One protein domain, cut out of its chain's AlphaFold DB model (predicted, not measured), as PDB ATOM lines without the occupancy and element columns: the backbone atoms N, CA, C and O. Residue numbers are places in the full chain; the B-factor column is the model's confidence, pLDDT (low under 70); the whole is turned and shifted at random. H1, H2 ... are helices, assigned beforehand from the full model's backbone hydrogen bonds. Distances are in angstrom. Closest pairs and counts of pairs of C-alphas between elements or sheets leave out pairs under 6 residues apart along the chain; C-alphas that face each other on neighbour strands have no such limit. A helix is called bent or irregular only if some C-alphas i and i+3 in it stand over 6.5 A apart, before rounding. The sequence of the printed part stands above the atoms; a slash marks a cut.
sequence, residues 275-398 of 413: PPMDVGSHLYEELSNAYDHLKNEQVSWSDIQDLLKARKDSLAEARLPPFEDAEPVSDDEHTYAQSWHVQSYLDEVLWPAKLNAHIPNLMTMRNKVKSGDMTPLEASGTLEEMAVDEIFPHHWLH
ATOM      1  N   PRO A 275     180.906 186.452 189.294       84.44
ATOM      2  CA  PRO A 275     181.285 185.906 190.589       84.44
ATOM      3  C   PRO A 275     182.752 186.226 190.919       84.44
ATOM      4  O   PRO A 275     183.589 186.304 190.019       84.44
ATOM      5  N   PRO A 276     183.108 186.358 192.210       89.62
ATOM      6  CA  PRO A 276     184.494 186.559 192.607       89.62
ATOM      7  C   PRO A 276     185.346 185.334 192.268       89.62
ATOM      8  O   PRO A 276     185.047 184.218 192.701       89.62
ATOM      9  N   MET A 277     186.440 185.562 191.545       90.12
ATOM     10  CA  MET A 277     187.490 184.564 191.361       90.12
ATOM     11  C   MET A 277     188.190 184.248 192.690       90.12
ATOM     12  O   MET A 277     188.271 185.086 193.592       90.12
ATOM     13  N   ASP A 278     188.746 183.041 192.800       88.19
ATOM     14  CA  ASP A 278     189.656 182.708 193.895       88.19
ATOM     15  C   ASP A 278     191.008 183.397 193.667       88.19
ATOM     16  O   ASP A 278     191.698 183.110 192.687       88.19
ATOM     17  N   VAL A 279     191.392 184.283 194.590       86.88
ATOM     18  CA  VAL A 279     192.658 185.038 194.560       86.88
ATOM     19  C   VAL A 279     193.875 184.101 194.590       86.88
ATOM     20  O   VAL A 279     194.936 184.460 194.095       86.88
ATOM     21  N   GLY A 280     193.733 182.886 195.136       87.06
ATOM     22  CA  GLY A 280     194.783 181.862 195.123       87.06
ATOM     23  C   GLY A 280     194.839 181.019 193.846       87.06
ATOM     24  O   GLY A 280     195.684 180.128 193.742       87.06
ATOM     25  N   SER A 281     193.934 181.241 192.889       92.31
ATOM     26  CA  SER A 281     193.907 180.476 191.643       92.31
ATOM     27  C   SER A 281     194.952 180.976 190.648       92.31
ATOM     28  O   SER A 281     195.168 182.176 190.493       92.31
ATOM     29  N   HIS A 282     195.539 180.042 189.893       93.75
ATOM     30  CA  HIS A 282     196.471 180.375 188.811       93.75
ATOM     31  C   HIS A 282     195.829 181.295 187.761       93.75
ATOM     32  O   HIS A 282     196.499 182.153 187.201       93.75
ATOM     33  N   LEU A 283     194.530 181.124 187.487       93.12
ATOM     34  CA  LEU A 283     193.812 181.973 186.538       93.12
ATOM     35  C   LEU A 283     193.749 183.426 187.029       93.12
ATOM     36  O   LEU A 283     193.987 184.330 186.242       93.12
ATOM     37  N   TYR A 284     193.471 183.657 188.317       93.56
ATOM     38  CA  TYR A 284     193.464 185.010 188.876       93.56
ATOM     39  C   TYR A 284     194.850 185.656 188.804       93.56
ATOM     40  O   TYR A 284     194.973 186.783 188.333       93.56
ATOM     41  N   GLU A 285     195.894 184.935 189.220       94.31
ATOM     42  CA  GLU A 285     197.275 185.429 189.173       94.31
ATOM     43  C   GLU A 285     197.702 185.780 187.740       94.31
ATOM     44  O   GLU A 285     198.274 186.839 187.495       94.31
ATOM     45  N   GLU A 286     197.375 184.925 186.771       94.69
ATOM     46  CA  GLU A 286     197.698 185.138 185.361       94.69
ATOM     47  C   GLU A 286     196.975 186.360 184.771       94.69
ATOM     48  O   GLU A 286     197.615 187.177 184.110       94.69
ATOM     49  N   LEU A 287     195.673 186.523 185.041       93.19
ATOM     50  CA  LEU A 287     194.896 187.672 184.563       93.19
ATOM     51  C   LEU A 287     195.295 188.980 185.262       93.19
ATOM     52  O   LEU A 287     195.402 190.007 184.598       93.19
ATOM     53  N   SER A 288     195.568 188.944 186.570       92.00
ATOM     54  CA  SER A 288     196.047 190.108 187.327       92.00
ATOM     55  C   SER A 288     197.412 190.571 186.820       92.00
ATOM     56  O   SER A 288     197.604 191.756 186.572       92.00
ATOM     57  N   ASN A 289     198.345 189.643 186.588       90.94
ATOM     58  CA  ASN A 289     199.650 189.977 186.020       90.94
ATOM     59  C   ASN A 289     199.522 190.509 184.586       90.94
ATOM     60  O   ASN A 289     200.230 191.439 184.214       90.94
ATOM     61  N   ALA A 290     198.626 189.939 183.771       89.00
ATOM     62  CA  ALA A 290     198.358 190.452 182.428       89.00
ATOM     63  C   ALA A 290     197.835 191.894 182.473       89.00
ATOM     64  O   ALA A 290     198.303 192.731 181.703       89.00
ATOM     65  N   TYR A 291     196.929 192.196 183.404       86.25
ATOM     66  CA  TYR A 291     196.411 193.542 183.624       86.25
ATOM     67  C   TYR A 291     197.518 194.532 184.020       86.25
ATOM     68  O   TYR A 291     197.685 195.569 183.377       86.25
ATOM     69  N   ASP A 292     198.348 194.174 185.003       83.31
ATOM     70  CA  ASP A 292     199.463 195.018 185.441       83.31
ATOM     71  C   ASP A 292     200.497 195.223 184.327       83.31
ATOM     72  O   ASP A 292     201.009 196.328 184.133       83.31
ATOM     73  N   HIS A 293     200.809 194.180 183.557       83.56
ATOM     74  CA  HIS A 293     201.721 194.297 182.425       83.56
ATOM     75  C   HIS A 293     201.138 195.160 181.295       83.56
ATOM     76  O   HIS A 293     201.908 195.869 180.649       83.56
ATOM     77  N   LEU A 294     199.818 195.137 181.061       75.88
ATOM     78  CA  LEU A 294     199.153 196.018 180.091       75.88
ATOM     79  C   LEU A 294     199.264 197.481 180.517       75.88
ATOM     80  O   LEU A 294     199.701 198.321 179.736       75.88
ATOM     81  N   LYS A 295     198.916 197.770 181.779       70.94
ATOM     82  CA  LYS A 295     198.940 199.120 182.365       70.94
ATOM     83  C   LYS A 295     200.343 199.728 182.368       70.94
ATOM     84  O   LYS A 295     200.494 200.933 182.206       70.94
ATOM     85  N   ASN A 296     201.368 198.888 182.522       74.06
ATOM     86  CA  ASN A 296     202.777 199.282 182.494       74.06
ATOM     87  C   ASN A 296     203.429 199.168 181.099       74.06
ATOM     88  O   ASN A 296     204.657 199.209 181.009       74.06
ATOM     89  N   GLU A 297     202.643 198.973 180.035       72.81
ATOM     90  CA  GLU A 297     203.107 198.864 178.639       72.81
ATOM     91  C   GLU A 297     204.172 197.766 178.397       72.81
ATOM     92  O   GLU A 297     204.989 197.845 177.479       72.81
ATOM     93  N   GLN A 298     204.182 196.712 179.218       71.50
ATOM     94  CA  GLN A 298     205.141 195.603 179.123       71.50
ATOM     95  C   GLN A 298     204.700 194.510 178.143       71.50
ATOM     96  O   GLN A 298     205.538 193.763 177.635       71.50
ATOM     97  N   VAL A 299     203.396 194.403 177.886       74.19
ATOM     98  CA  VAL A 299     202.793 193.471 176.921       74.19
ATOM     99  C   VAL A 299     201.786 194.210 176.049       74.19
ATOM    100  O   VAL A 299     201.183 195.192 176.480       74.19
ATOM    101  N   SER A 300     201.594 193.746 174.813       76.56
ATOM    102  CA  SER A 300     200.596 194.343 173.925       76.56
ATOM    103  C   SER A 300     199.186 193.851 174.262       76.56
ATOM    104  O   SER A 300     198.998 192.727 174.734       76.56
ATOM    105  N   TRP A 301     198.170 194.653 173.938       78.31
ATOM    106  CA  TRP A 301     196.770 194.228 174.052       78.31
ATOM    107  C   TRP A 301     196.489 192.954 173.239       78.31
ATOM    108  O   TRP A 301     195.676 192.132 173.654       78.31
ATOM    109  N   SER A 302     197.187 192.750 172.112       82.69
ATOM    110  CA  SER A 302     197.026 191.556 171.278       82.69
ATOM    111  C   SER A 302     197.548 190.291 171.952       82.69
ATOM    112  O   SER A 302     196.908 189.248 171.840       82.69
ATOM    113  N   ASP A 303     198.648 190.381 172.708       84.81
ATOM    114  CA  ASP A 303     199.180 189.237 173.463       84.81
ATOM    115  C   ASP A 303     198.187 188.794 174.546       84.81
ATOM    116  O   ASP A 303     197.963 187.601 174.762       84.81
ATOM    117  N   ILE A 304     197.545 189.762 175.203       86.44
ATOM    118  CA  ILE A 304     196.517 189.492 176.209       86.44
ATOM    119  C   ILE A 304     195.246 188.959 175.557       86.44
ATOM    120  O   ILE A 304     194.648 188.018 176.067       86.44
ATOM    121  N   GLN A 305     194.841 189.496 174.409       87.56
ATOM    122  CA  GLN A 305     193.709 188.964 173.659       87.56
ATOM    123  C   GLN A 305     193.912 187.477 173.318       87.56
ATOM    124  O   GLN A 305     193.007 186.658 173.500       87.56
ATOM    125  N   ASP A 306     195.111 187.108 172.867       88.00
ATOM    126  CA  ASP A 306     195.467 185.721 172.573       88.00
ATOM    127  C   ASP A 306     195.488 184.854 173.842       88.00
ATOM    128  O   ASP A 306     195.014 183.713 173.818       88.00
ATOM    129  N   LEU A 307     195.952 185.401 174.971       92.75
ATOM    130  CA  LEU A 307     195.863 184.757 176.282       92.75
ATOM    131  C   LEU A 307     194.404 184.486 176.687       92.75
ATOM    132  O   LEU A 307     194.077 183.354 177.049       92.75
ATOM    133  N   LEU A 308     193.518 185.482 176.589       91.25
ATOM    134  CA  LEU A 308     192.098 185.359 176.944       91.25
ATOM    135  C   LEU A 308     191.408 184.298 176.076       91.25
ATOM    136  O   LEU A 308     190.687 183.438 176.590       91.25
ATOM    137  N   LYS A 309     191.714 184.266 174.774       93.06
ATOM    138  CA  LYS A 309     191.251 183.212 173.857       93.06
ATOM    139  C   LYS A 309     191.766 181.835 174.251       93.06
ATOM    140  O   LYS A 309     190.995 180.874 174.276       93.06
ATOM    141  N   ALA A 310     193.050 181.726 174.586       93.25
ATOM    142  CA  ALA A 310     193.664 180.474 175.019       93.25
ATOM    143  C   ALA A 310     193.122 179.975 176.371       93.25
ATOM    144  O   ALA A 310     193.230 178.787 176.674       93.25
ATOM    145  N   ARG A 311     192.540 180.864 177.185       93.62
ATOM    146  CA  ARG A 311     191.944 180.559 178.493       93.62
ATOM    147  C   ARG A 311     190.421 180.451 178.471       93.62
ATOM    148  O   ARG A 311     189.839 180.279 179.535       93.62
ATOM    149  N   LYS A 312     189.773 180.458 177.301       94.62
ATOM    150  CA  LYS A 312     188.306 180.382 177.159       94.62
ATOM    151  C   LYS A 312     187.643 179.325 178.054       94.62
ATOM    152  O   LYS A 312     186.647 179.623 178.707       94.62
ATOM    153  N   ASP A 313     188.190 178.112 178.097       94.06
ATOM    154  CA  ASP A 313     187.621 177.023 178.901       94.06
ATOM    155  C   ASP A 313     187.787 177.276 180.408       94.06
ATOM    156  O   ASP A 313     186.863 177.028 181.179       94.06
ATOM    157  N   SER A 314     188.925 177.839 180.827       93.25
ATOM    158  CA  SER A 314     189.189 178.223 182.221       93.25
ATOM    159  C   SER A 314     188.323 179.403 182.672       93.25
ATOM    160  O   SER A 314     187.821 179.393 183.793       93.25
ATOM    161  N   LEU A 315     188.092 180.387 181.795       91.50
ATOM    162  CA  LEU A 315     187.163 181.497 182.035       91.50
ATOM    163  C   LEU A 315     185.731 180.970 182.224       91.50
ATOM    164  O   LEU A 315     185.048 181.348 183.175       91.50
ATOM    165  N   ALA A 316     185.300 180.030 181.375       91.00
ATOM    166  CA  ALA A 316     183.991 179.393 181.488       91.00
ATOM    167  C   ALA A 316     183.850 178.537 182.761       91.00
ATOM    168  O   ALA A 316     182.804 178.573 183.412       91.00
ATOM    169  N   GLU A 317     184.891 177.793 183.151       91.06
ATOM    170  CA  GLU A 317     184.917 177.017 184.400       91.06
ATOM    171  C   GLU A 317     184.807 177.924 185.635       91.06
ATOM    172  O   GLU A 317     184.055 177.619 186.565       91.06
ATOM    173  N   ALA A 318     185.469 179.084 185.599       87.56
ATOM    174  CA  ALA A 318     185.355 180.137 186.605       87.56
ATOM    175  C   ALA A 318     184.024 180.916 186.544       87.56
ATOM    176  O   ALA A 318     183.783 181.771 187.394       87.56
ATOM    177  N   ARG A 319     183.137 180.598 185.586       87.38
ATOM    178  CA  ARG A 319     181.849 181.273 185.335       87.38
ATOM    179  C   ARG A 319     181.991 182.764 185.020       87.38
ATOM    180  O   ARG A 319     181.114 183.555 185.360       87.38
ATOM    181  N   LEU A 320     183.087 183.135 184.372       86.94
ATOM    182  CA  LEU A 320     183.318 184.486 183.882       86.94
ATOM    183  C   LEU A 320     182.606 184.694 182.535       86.94
ATOM    184  O   LEU A 320     182.392 183.719 181.800       86.94
ATOM    185  N   PRO A 321     182.233 185.941 182.193       85.94
ATOM    186  CA  PRO A 321     181.699 186.254 180.875       85.94
ATOM    187  C   PRO A 321     182.695 185.830 179.782       85.94
ATOM    188  O   PRO A 321     183.909 185.937 179.980       85.94
ATOM    189  N   PRO A 322     182.229 185.313 178.633       85.31
ATOM    190  CA  PRO A 322     183.123 184.974 177.537       85.31
ATOM    191  C   PRO A 322     183.799 186.240 177.006       85.31
ATOM    192  O   PRO A 322     183.151 187.269 176.840       85.31
ATOM    193  N   PHE A 323     185.093 186.152 176.707       86.69
ATOM    194  CA  PHE A 323     185.778 187.225 175.999       86.69
ATOM    195  C   PHE A 323     185.338 187.247 174.526       86.69
ATOM    196  O   PHE A 323     185.405 186.221 173.838       86.69
ATOM    197  N   GLU A 324     184.909 188.415 174.052       81.50
ATOM    198  CA  GLU A 324     184.548 188.679 172.657       81.50
ATOM    199  C   GLU A 324     185.559 189.650 172.050       81.50
ATOM    200  O   GLU A 324     185.994 190.581 172.719       81.50
ATOM    201  N   ASP A 325     185.961 189.436 170.797       75.81
ATOM    202  CA  ASP A 325     186.864 190.368 170.116       75.81
ATOM    203  C   ASP A 325     186.148 191.690 169.828       75.81
ATOM    204  O   ASP A 325     185.006 191.688 169.366       75.81
ATOM    205  N   ALA A 326     186.846 192.810 170.022       67.12
ATOM    206  CA  ALA A 326     186.379 194.096 169.521       67.12
ATOM    207  C   ALA A 326     186.261 194.056 167.987       67.12
ATOM    208  O   ALA A 326     187.066 193.405 167.309       67.12
ATOM    209  N   GLU A 327     185.285 194.776 167.422       65.38
ATOM    210  CA  GLU A 327     185.173 194.880 165.968       65.38
ATOM    211  C   GLU A 327     186.486 195.424 165.367       65.38
ATOM    212  O   GLU A 327     187.054 196.398 165.876       65.38
ATOM    213  N   PRO A 328     187.003 194.808 164.286       57.94
ATOM    214  CA  PRO A 328     188.237 195.260 163.665       57.94
ATOM    215  C   PRO A 328     188.035 196.669 163.110       57.94
ATOM    216  O   PRO A 328     187.251 196.885 162.183       57.94
ATOM    217  N   VAL A 329     188.754 197.633 163.677       57.50
ATOM    218  CA  VAL A 329     188.666 199.024 163.241       57.50
ATOM    219  C   VAL A 329     189.434 199.182 161.932       57.50
ATOM    220  O   VAL A 329     190.513 198.621 161.758       57.50
ATOM    221  N   SER A 330     188.868 199.924 160.981       48.09
ATOM    222  CA  SER A 330     189.447 200.094 159.641       48.09
ATOM    223  C   SER A 330     190.704 200.969 159.601       48.09
ATOM    224  O   SER A 330     191.288 201.114 158.529       48.09
ATOM    225  N   ASP A 331     191.065 201.587 160.725       53.44
ATOM    226  CA  ASP A 331     192.125 202.584 160.834       53.44
ATOM    227  C   ASP A 331     193.065 202.240 161.997       53.44
ATOM    228  O   ASP A 331     192.606 201.993 163.117       53.44
ATOM    229  N   ASP A 332     194.377 202.245 161.742       52.06
ATOM    230  CA  ASP A 332     195.412 201.902 162.731       52.06
ATOM    231  C   ASP A 332     195.434 202.904 163.911       52.06
ATOM    232  O   ASP A 332     195.865 202.571 165.020       52.06
ATOM    233  N   GLU A 333     194.905 204.119 163.703       45.00
ATOM    234  CA  GLU A 333     194.742 205.170 164.724       45.00
ATOM    235  C   GLU A 333     193.755 204.787 165.846       45.00
ATOM    236  O   GLU A 333     193.753 205.402 166.912       45.00
ATOM    237  N   HIS A 334     192.950 203.739 165.654       53.25
ATOM    238  CA  HIS A 334     191.986 203.254 166.643       53.25
ATOM    239  C   HIS A 334     192.449 202.005 167.399       53.25
ATOM    240  O   HIS A 334     191.650 201.369 168.087       53.25
ATOM    241  N   THR A 335     193.742 201.679 167.344       57.06
ATOM    242  CA  THR A 335     194.327 200.581 168.131       57.06
ATOM    243  C   THR A 335     194.146 200.739 169.645       57.06
ATOM    244  O   THR A 335     194.019 199.759 170.377       57.06
ATOM    245  N   TYR A 336     194.012 201.983 170.107       61.66
ATOM    246  CA  TYR A 336     193.599 202.324 171.469       61.66
ATOM    247  C   TYR A 336     192.272 201.648 171.867       61.66
ATOM    248  O   TYR A 336     192.176 201.128 172.974       61.66
ATOM    249  N   ALA A 337     191.280 201.555 170.972       63.28
ATOM    250  CA  ALA A 337     189.975 200.977 171.304       63.28
ATOM    251  C   ALA A 337     190.075 199.481 171.642       63.28
ATOM    252  O   ALA A 337     189.365 198.992 172.516       63.28
ATOM    253  N   GLN A 338     191.002 198.763 171.001       69.38
ATOM    254  CA  GLN A 338     191.259 197.350 171.293       69.38
ATOM    255  C   GLN A 338     191.955 197.176 172.642       69.38
ATOM    256  O   GLN A 338     191.596 196.287 173.410       69.38
ATOM    257  N   SER A 339     192.899 198.067 172.961       70.38
ATOM    258  CA  SER A 339     193.527 198.100 174.283       70.38
ATOM    259  C   SER A 339     192.501 198.350 175.389       70.38
ATOM    260  O   SER A 339     192.486 197.619 176.375       70.38
ATOM    261  N   TRP A 340     191.601 199.320 175.200       71.50
ATOM    262  CA  TRP A 340     190.530 199.618 176.155       71.50
ATOM    263  C   TRP A 340     189.527 198.482 176.298       71.50
ATOM    264  O   TRP A 340     189.074 198.214 177.404       71.50
ATOM    265  N   HIS A 341     189.199 197.788 175.209       73.69
ATOM    266  CA  HIS A 341     188.307 196.630 175.251       73.69
ATOM    267  C   HIS A 341     188.889 195.483 176.082       73.69
ATOM    268  O   HIS A 341     188.222 194.939 176.960       73.69
ATOM    269  N   VAL A 342     190.167 195.157 175.856       74.88
ATOM    270  CA  VAL A 342     190.887 194.138 176.633       74.88
ATOM    271  C   VAL A 342     191.001 194.550 178.102       74.88
ATOM    272  O   VAL A 342     190.742 193.734 178.985       74.88
ATOM    273  N   GLN A 343     191.344 195.813 178.365       78.69
ATOM    274  CA  GLN A 343     191.432 196.349 179.721       78.69
ATOM    275  C   GLN A 343     190.078 196.289 180.443       78.69
ATOM    276  O   GLN A 343     190.013 195.769 181.550       78.69
ATOM    277  N   SER A 344     188.995 196.715 179.786       78.81
ATOM    278  CA  SER A 344     187.640 196.714 180.355       78.81
ATOM    279  C   SER A 344     187.184 195.309 180.743       78.81
ATOM    280  O   SER A 344     186.586 195.125 181.801       78.81
ATOM    281  N   TYR A 345     187.497 194.305 179.916       81.25
ATOM    282  CA  TYR A 345     187.200 192.914 180.246       81.25
ATOM    283  C   TYR A 345     187.965 192.451 181.492       81.25
ATOM    284  O   TYR A 345     187.386 191.823 182.377       81.25
ATOM    285  N   LEU A 346     189.266 192.755 181.574       84.94
ATOM    286  CA  LEU A 346     190.084 192.402 182.735       84.94
ATOM    287  C   LEU A 346     189.591 193.100 184.007       84.94
ATOM    288  O   LEU A 346     189.471 192.444 185.040       84.94
ATOM    289  N   ASP A 347     189.238 194.382 183.917       79.19
ATOM    290  CA  ASP A 347     188.627 195.126 185.016       79.19
ATOM    291  C   ASP A 347     187.364 194.419 185.502       79.19
ATOM    292  O   ASP A 347     187.268 194.092 186.687       79.19
ATOM    293  N   GLU A 348     186.440 194.106 184.586       82.81
ATOM    294  CA  GLU A 348     185.150 193.469 184.869       82.81
ATOM    295  C   GLU A 348     185.286 192.132 185.614       82.81
ATOM    296  O   GLU A 348     184.498 191.849 186.522       82.81
ATOM    297  N   VAL A 349     186.287 191.317 185.265       87.38
ATOM    298  CA  VAL A 349     186.469 189.982 185.860       87.38
ATOM    299  C   VAL A 349     187.339 189.970 187.119       87.38
ATOM    300  O   VAL A 349     187.208 189.050 187.930       87.38
ATOM    301  N   LEU A 350     188.201 190.973 187.323       90.56
ATOM    302  CA  LEU A 350     189.132 191.027 188.458       90.56
ATOM    303  C   LEU A 350     188.565 191.771 189.674       90.56
ATOM    304  O   LEU A 350     188.776 191.323 190.812       90.56
ATOM    305  N   TRP A 351     187.824 192.868 189.471       89.75
ATOM    306  CA  TRP A 351     187.274 193.662 190.580       89.75
ATOM    307  C   TRP A 351     186.414 192.840 191.564       89.75
ATOM    308  O   TRP A 351     186.529 193.080 192.767       89.75
ATOM    309  N   PRO A 352     185.615 191.823 191.157       91.75
ATOM    310  CA  PRO A 352     184.797 191.039 192.085       91.75
ATOM    311  C   PRO A 352     185.617 190.362 193.190       91.75
ATOM    312  O   PRO A 352     185.194 190.318 194.351       91.75
ATOM    313  N   ALA A 353     186.801 189.849 192.841       91.69
ATOM    314  CA  ALA A 353     187.726 189.211 193.772       91.69
ATOM    315  C   ALA A 353     188.414 190.245 194.681       91.69
ATOM    316  O   ALA A 353     188.451 190.048 195.902       91.69
ATOM    317  N   LYS A 354     188.865 191.376 194.112       90.94
ATOM    318  CA  LYS A 354     189.418 192.513 194.870       90.94
ATOM    319  C   LYS A 354     188.397 193.046 195.880       90.94
ATOM    320  O   LYS A 354     188.721 193.171 197.065       90.94
ATOM    321  N   LEU A 355     187.145 193.265 195.466       92.94
ATOM    322  CA  LEU A 355     186.059 193.686 196.352       92.94
ATOM    323  C   LEU A 355     185.856 192.687 197.484       92.94
ATOM    324  O   LEU A 355     185.740 193.084 198.642       92.94
ATOM    325  N   ASN A 356     185.808 191.388 197.174       91.44
ATOM    326  CA  ASN A 356     185.511 190.357 198.164       91.44
ATOM    327  C   ASN A 356     186.537 190.335 199.312       91.44
ATOM    328  O   ASN A 356     186.148 190.129 200.463       91.44
ATOM    329  N   ALA A 357     187.811 190.621 199.020       90.12
ATOM    330  CA  ALA A 357     188.853 190.792 200.035       90.12
ATOM    331  C   ALA A 357     188.633 192.033 200.926       90.12
ATOM    332  O   ALA A 357     189.000 192.024 202.102       90.12
ATOM    333  N   HIS A 358     187.983 193.075 200.400       93.06
ATOM    334  CA  HIS A 358     187.757 194.354 201.076       93.06
ATOM    335  C   HIS A 358     186.381 194.496 201.749       93.06
ATOM    336  O   HIS A 358     186.188 195.426 202.535       93.06
ATOM    337  N   ILE A 359     185.439 193.568 201.530       93.19
ATOM    338  CA  ILE A 359     184.108 193.581 202.169       93.19
ATOM    339  C   ILE A 359     184.175 193.793 203.695       93.19
ATOM    340  O   ILE A 359     183.413 194.623 204.193       93.19
ATOM    341  N   PRO A 360     185.053 193.123 204.473       93.50
ATOM    342  CA  PRO A 360     185.121 193.347 205.921       93.50
ATOM    343  C   PRO A 360     185.456 194.798 206.299       93.50
ATOM    344  O   PRO A 360     184.873 195.351 207.239       93.50
ATOM    345  N   ASN A 361     186.350 195.435 205.539       92.56
ATOM    346  CA  ASN A 361     186.741 196.828 205.744       92.56
ATOM    347  C   ASN A 361     185.592 197.770 205.366       92.56
ATOM    348  O   ASN A 361     185.241 198.645 206.158       92.56
ATOM    349  N   LEU A 362     184.931 197.524 204.230       93.50
ATOM    350  CA  LEU A 362     183.762 198.288 203.782       93.50
ATOM    351  C   LEU A 362     182.595 198.196 204.775       93.50
ATOM    352  O   LEU A 362     181.952 199.197 205.076       93.50
ATOM    353  N   MET A 363     182.346 197.020 205.358       93.19
ATOM    354  CA  MET A 363     181.315 196.852 206.390       93.19
ATOM    355  C   MET A 363     181.680 197.556 207.698       93.19
ATOM    356  O   MET A 363     180.810 198.123 208.360       93.19
ATOM    357  N   THR A 364     182.963 197.568 208.064       93.56
ATOM    358  CA  THR A 364     183.453 198.336 209.217       93.56
ATOM    359  C   THR A 364     183.256 199.833 208.992       93.56
ATOM    360  O   THR A 364     182.731 200.518 209.868       93.56
ATOM    361  N   MET A 365     183.616 200.329 207.807       92.19
ATOM    362  CA  MET A 365     183.401 201.715 207.396       92.19
ATOM    363  C   MET A 365     181.916 202.088 207.441       92.19
ATOM    364  O   MET A 365     181.555 203.080 208.066       92.19
ATOM    365  N   ARG A 366     181.033 201.240 206.898       91.75
ATOM    366  CA  ARG A 366     179.579 201.440 206.959       91.75
ATOM    367  C   ARG A 366     179.070 201.612 208.384       91.75
ATOM    368  O   ARG A 366     178.224 202.464 208.642       91.75
ATOM    369  N   ASN A 367     179.560 200.786 209.306       92.00
ATOM    370  CA  ASN A 367     179.165 200.863 210.708       92.00
ATOM    371  C   ASN A 367     179.653 202.158 211.365       92.00
ATOM    372  O   ASN A 367     178.876 202.755 212.098       92.00
ATOM    373  N   LYS A 368     180.875 202.617 211.054       88.56
ATOM    374  CA  LYS A 368     181.409 203.905 211.528       88.56
ATOM    375  C   LYS A 368     180.613 205.100 210.998       88.56
ATOM    376  O   LYS A 368     180.318 206.015 211.757       88.56
ATOM    377  N   VAL A 369     180.206 205.066 209.728       85.44
ATOM    378  CA  VAL A 369     179.326 206.098 209.150       85.44
ATOM    379  C   VAL A 369     177.970 206.102 209.858       85.44
ATOM    380  O   VAL A 369     177.480 207.151 210.261       85.44
ATOM    381  N   LYS A 370     177.375 204.922 210.090       86.06
ATOM    382  CA  LYS A 370     176.091 204.800 210.800       86.06
ATOM    383  C   LYS A 370     176.156 205.225 212.270       86.06
ATOM    384  O   LYS A 370     175.153 205.713 212.783       86.06
ATOM    385  N   SER A 371     177.278 205.000 212.958       87.69
ATOM    386  CA  SER A 371     177.468 205.422 214.351       87.69
ATOM    387  C   SER A 371     177.846 206.898 214.489       87.69
ATOM    388  O   SER A 371     177.772 207.426 215.596       87.69
ATOM    389  N   GLY A 372     178.216 207.562 213.389       84.12
ATOM    390  CA  GLY A 372     178.740 208.928 213.394       84.12
ATOM    391  C   GLY A 372     180.223 209.023 213.770       84.12
ATOM    392  O   GLY A 372     180.734 210.128 213.907       84.12
ATOM    393  N   ASP A 373     180.922 207.890 213.911       83.56
ATOM    394  CA  ASP A 373     182.370 207.841 214.179       83.56
ATOM    395  C   ASP A 373     183.219 208.173 212.936       83.56
ATOM    396  O   ASP A 373     184.442 208.269 213.025       83.56
ATOM    397  N   MET A 374     182.585 208.278 211.767       79.88
ATOM    398  CA  MET A 374     183.190 208.675 210.498       79.88
ATOM    399  C   MET A 374     182.185 209.508 209.707       79.88
ATOM    400  O   MET A 374     181.021 209.124 209.575       79.88
ATOM    401  N   THR A 375     182.637 210.633 209.165       74.62
ATOM    402  CA  THR A 375     181.801 211.499 208.330       74.62
ATOM    403  C   THR A 375     181.629 210.922 206.917       74.62
ATOM    404  O   THR A 375     182.493 210.188 206.430       74.62
ATOM    405  N   PRO A 376     180.538 211.263 206.207       72.94
ATOM    406  CA  PRO A 376     180.359 210.896 204.802       72.94
ATOM    407  C   PRO A 376     181.485 211.392 203.887       72.94
ATOM    408  O   PRO A 376     181.829 210.698 202.942       72.94
ATOM    409  N   LEU A 377     182.087 212.548 204.187       72.00
ATOM    410  CA  LEU A 377     183.234 213.088 203.449       72.00
ATOM    411  C   LEU A 377     184.480 212.197 203.594       72.00
ATOM    412  O   LEU A 377     185.115 211.837 202.605       72.00
ATOM    413  N   GLU A 378     184.815 211.795 204.824       70.12
ATOM    414  CA  GLU A 378     185.932 210.872 205.081       70.12
ATOM    415  C   GLU A 378     185.693 209.504 204.425       70.12
ATOM    416  O   GLU A 378     186.606 208.910 203.845       70.12
ATOM    417  N   ALA A 379     184.450 209.018 204.482       71.44
ATOM    418  CA  ALA A 379     184.061 207.771 203.840       71.44
ATOM    419  C   ALA A 379     184.117 207.867 202.308       71.44
ATOM    420  O   ALA A 379     184.601 206.932 201.675       71.44
ATOM    421  N   SER A 380     183.673 208.976 201.701       73.56
ATOM    422  CA  SER A 380     183.755 209.160 200.248       73.56
ATOM    423  C   SER A 380     185.198 209.248 199.769       73.56
ATOM    424  O   SER A 380     185.517 208.610 198.776       73.56
ATOM    425  N   GLY A 381     186.082 209.939 200.500       71.00
ATOM    426  CA  GLY A 381     187.509 209.978 200.159       71.00
ATOM    427  C   GLY A 381     188.153 208.589 200.200       71.00
ATOM    428  O   GLY A 381     188.845 208.193 199.269       71.00
ATOM    429  N   THR A 382     187.834 207.789 201.225       76.00
ATOM    430  CA  THR A 382     188.307 206.392 201.305       76.00
ATOM    431  C   THR A 382     187.763 205.546 200.148       76.00
ATOM    432  O   THR A 382     188.476 204.720 199.586       76.00
ATOM    433  N   LEU A 383     186.494 205.732 199.776       77.12
ATOM    434  CA  LEU A 383     185.895 205.035 198.640       77.12
ATOM    435  C   LEU A 383     186.544 205.436 197.309       77.12
ATOM    436  O   LEU A 383     186.767 204.570 196.470       77.12
ATOM    437  N   GLU A 384     186.872 206.711 197.111       71.75
ATOM    438  CA  GLU A 384     187.570 207.186 195.913       71.75
ATOM    439  C   GLU A 384     188.962 206.556 195.780       71.75
ATOM    440  O   GLU A 384     189.281 206.032 194.714       71.75
ATOM    441  N   GLU A 385     189.742 206.497 196.865       74.00
ATOM    442  CA  GLU A 385     191.032 205.789 196.891       74.00
ATOM    443  C   GLU A 385     190.867 204.306 196.522       74.00
ATOM    444  O   GLU A 385     191.572 203.783 195.661       74.00
ATOM    445  N   MET A 386     189.870 203.633 197.105       78.06
ATOM    446  CA  MET A 386     189.583 202.230 196.796       78.06
ATOM    447  C   MET A 386     189.137 202.011 195.341       78.06
ATOM    448  O   MET A 386     189.383 200.943 194.779       78.06
ATOM    449  N   ALA A 387     188.470 202.992 194.732       73.12
ATOM    450  CA  ALA A 387     188.090 202.939 193.328       73.12
ATOM    451  C   ALA A 387     189.312 203.099 192.411       73.12
ATOM    452  O   ALA A 387     189.413 202.363 191.436       73.12
ATOM    453  N   VAL A 388     190.257 203.986 192.753       68.81
ATOM    454  CA  VAL A 388     191.546 204.139 192.043       68.81
ATOM    455  C   VAL A 388     192.365 202.843 192.078       68.81
ATOM    456  O   VAL A 388     192.998 202.488 191.085       68.81
ATOM    457  N   ASP A 389     192.290 202.100 193.183       69.44
ATOM    458  CA  ASP A 389     192.881 200.760 193.322       69.44
ATOM    459  C   ASP A 389     192.050 199.646 192.642       69.44
ATOM    460  O   ASP A 389     192.340 198.451 192.783       69.44
ATOM    461  N   GLU A 390     191.005 200.024 191.896       73.06
ATOM    462  CA  GLU A 390     190.121 199.148 191.118       73.06
ATOM    463  C   GLU A 390     189.462 198.055 191.981       73.06
ATOM    464  O   GLU A 390     189.195 196.937 191.531       73.06
ATOM    465  N   ILE A 391     189.205 198.350 193.259       81.31
ATOM    466  CA  ILE A 391     188.561 197.400 194.177       81.31
ATOM    467  C   ILE A 391     187.100 197.177 193.773       81.31
ATOM    468  O   ILE A 391     186.552 196.101 194.004       81.31
ATOM    469  N   PHE A 392     186.470 198.178 193.165       82.19
ATOM    470  CA  PHE A 392     185.123 198.122 192.607       82.19
ATOM    471  C   PHE A 392     184.994 199.100 191.427       82.19
ATOM    472  O   PHE A 392     185.832 199.991 191.277       82.19
ATOM    473  N   PRO A 393     183.943 198.988 190.595       74.50
ATOM    474  CA  PRO A 393     183.783 199.850 189.432       74.50
ATOM    475  C   PRO A 393     183.541 201.313 189.826       74.50
ATOM    476  O   PRO A 393     182.624 201.607 190.593       74.50
ATOM    477  N   HIS A 394     184.277 202.256 189.229       66.31
ATOM    478  CA  HIS A 394     184.139 203.695 189.519       66.31
ATOM    479  C   HIS A 394     182.703 204.233 189.389       66.31
ATOM    480  O   HIS A 394     182.308 205.155 190.104       66.31
ATOM    481  N   HIS A 395     181.883 203.662 188.500       68.81
ATOM    482  CA  HIS A 395     180.492 204.089 188.327       68.81
ATOM    483  C   HIS A 395     179.609 203.827 189.567       68.81
ATOM    484  O   HIS A 395     178.539 204.420 189.672       68.81
ATOM    485  N   TRP A 396     180.059 203.016 190.536       74.88
ATOM    486  CA  TRP A 396     179.398 202.829 191.840       74.88
ATOM    487  C   TRP A 396     179.552 204.021 192.797       74.88
ATOM    488  O   TRP A 396     178.961 204.003 193.873       74.88
ATOM    489  N   LEU A 397     180.348 205.035 192.443       65.94
ATOM    490  CA  LEU A 397     180.456 206.295 193.195       65.94
ATOM    491  C   LEU A 397     179.743 207.455 192.502       65.94
ATOM    492  O   LEU A 397     179.578 208.530 193.072       65.94
ATOM    493  N   HIS A 398     179.322 207.271 191.252       61.03
ATOM    494  CA  HIS A 398     178.778 208.344 190.436       61.03
ATOM    495  C   HIS A 398     177.280 208.148 190.243       61.03
ATOM    496  O   HIS A 398     176.830 207.511 189.292       61.03
TER     497      HIS A 398
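This is residues 275 to 398 of the 413 residues of the protein "Hypothetical protein" of Dictyocha speculum (UniProt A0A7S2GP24). One long, bent helix, H4, makes the length of the domain: H1 and H2, side by side and running opposite ways, cross its first arm H4a, and beyond the bend the second arm H4b reaches away from them before the chain folds back as H5. The short H3 lies near the start of H1, a long link without a named element runs from H3 to the start of H4a, and the short H6 packs on the last part of H5. The printed part has 124 residues with six named helices, H1 to H6 in order along the chain, and no named strand; the class is all helix. The whole is loose, with a radius of gyration of the C-alphas of 17.1 A, and elongated, spanning 54 by 34 by 23 A.

H4, residues 332 to 371, is the hub, touching three other helices. By its hydrogen bonds it was assigned as one helix, but it is bent: C-alphas 357 and 360 are 7.4 A apart, and arms H4a, residues 332 to 357, and H4b, residues 360 to 371, stand only just about perpendicular at 73 degrees. H4a is irregular, with C-alphas 333 and 336 7.4 A apart, and has a kink of 35 degrees near residue 350. With residues 343 to 350 alone it touches H1, residues 282 to 295, at a steep tilt of 45 degrees, opposite ways; the closest C-alphas, of Tyr 291 and Leu 346, are 6.5 A apart. With residues 338 to 342 alone it touches H2, residues 301 to 310, at a steep tilt of 56 degrees, the same way; the closest C-alphas, of Trp 301 and Ser 339, are 5.1 A apart. H1 and H2 are close but not clearly touching, 6.6 A between the C-alphas of Ala 290 and Ile 304. H3, residues 312 to 317, touches no helix. H4b and H5, residues 376 to 388, form a helical hairpin that only just touches, with 3 pairs of C-alphas within 8 A, the closest those of Val 369 and Pro 376 at 6.6 A. H5 touches H6, residues 394 to 397, at Ala 387 and His 394, their closest C-alphas, 5.5 A apart. H4a and H5 are apart. Every O i to N i+4 pair is within hydrogen-bond range in H1, H2, H3, H4b and H5, against 17 of 22 in H4a; H6 is too short for such a pair.

H4a measures 39.5 A from C-alpha 332 at (195.412, 201.902, 162.731) to C-alpha 357, and H4b 16.6 A. H1 begins at C-alpha 282 at (196.471, 180.375, 188.811) and is 20.0 A long; H2 is 14.1 A, H3 8.7 A and H5 18.3 A. H6, 5.8 A long, ends at C-alpha 397 at (180.456, 206.295, 193.195).

The C-alphas farthest apart, of Ser 330 and Ser 371, are 56.3 A apart. The printed part has no cut. The link from H3 to H4, residues 318 to 331, is long. The mean pLDDT of the printed part is 80.9, and residues 326 to 338, 388 to 389, 394 to 395 and 397 to 398 are under 70.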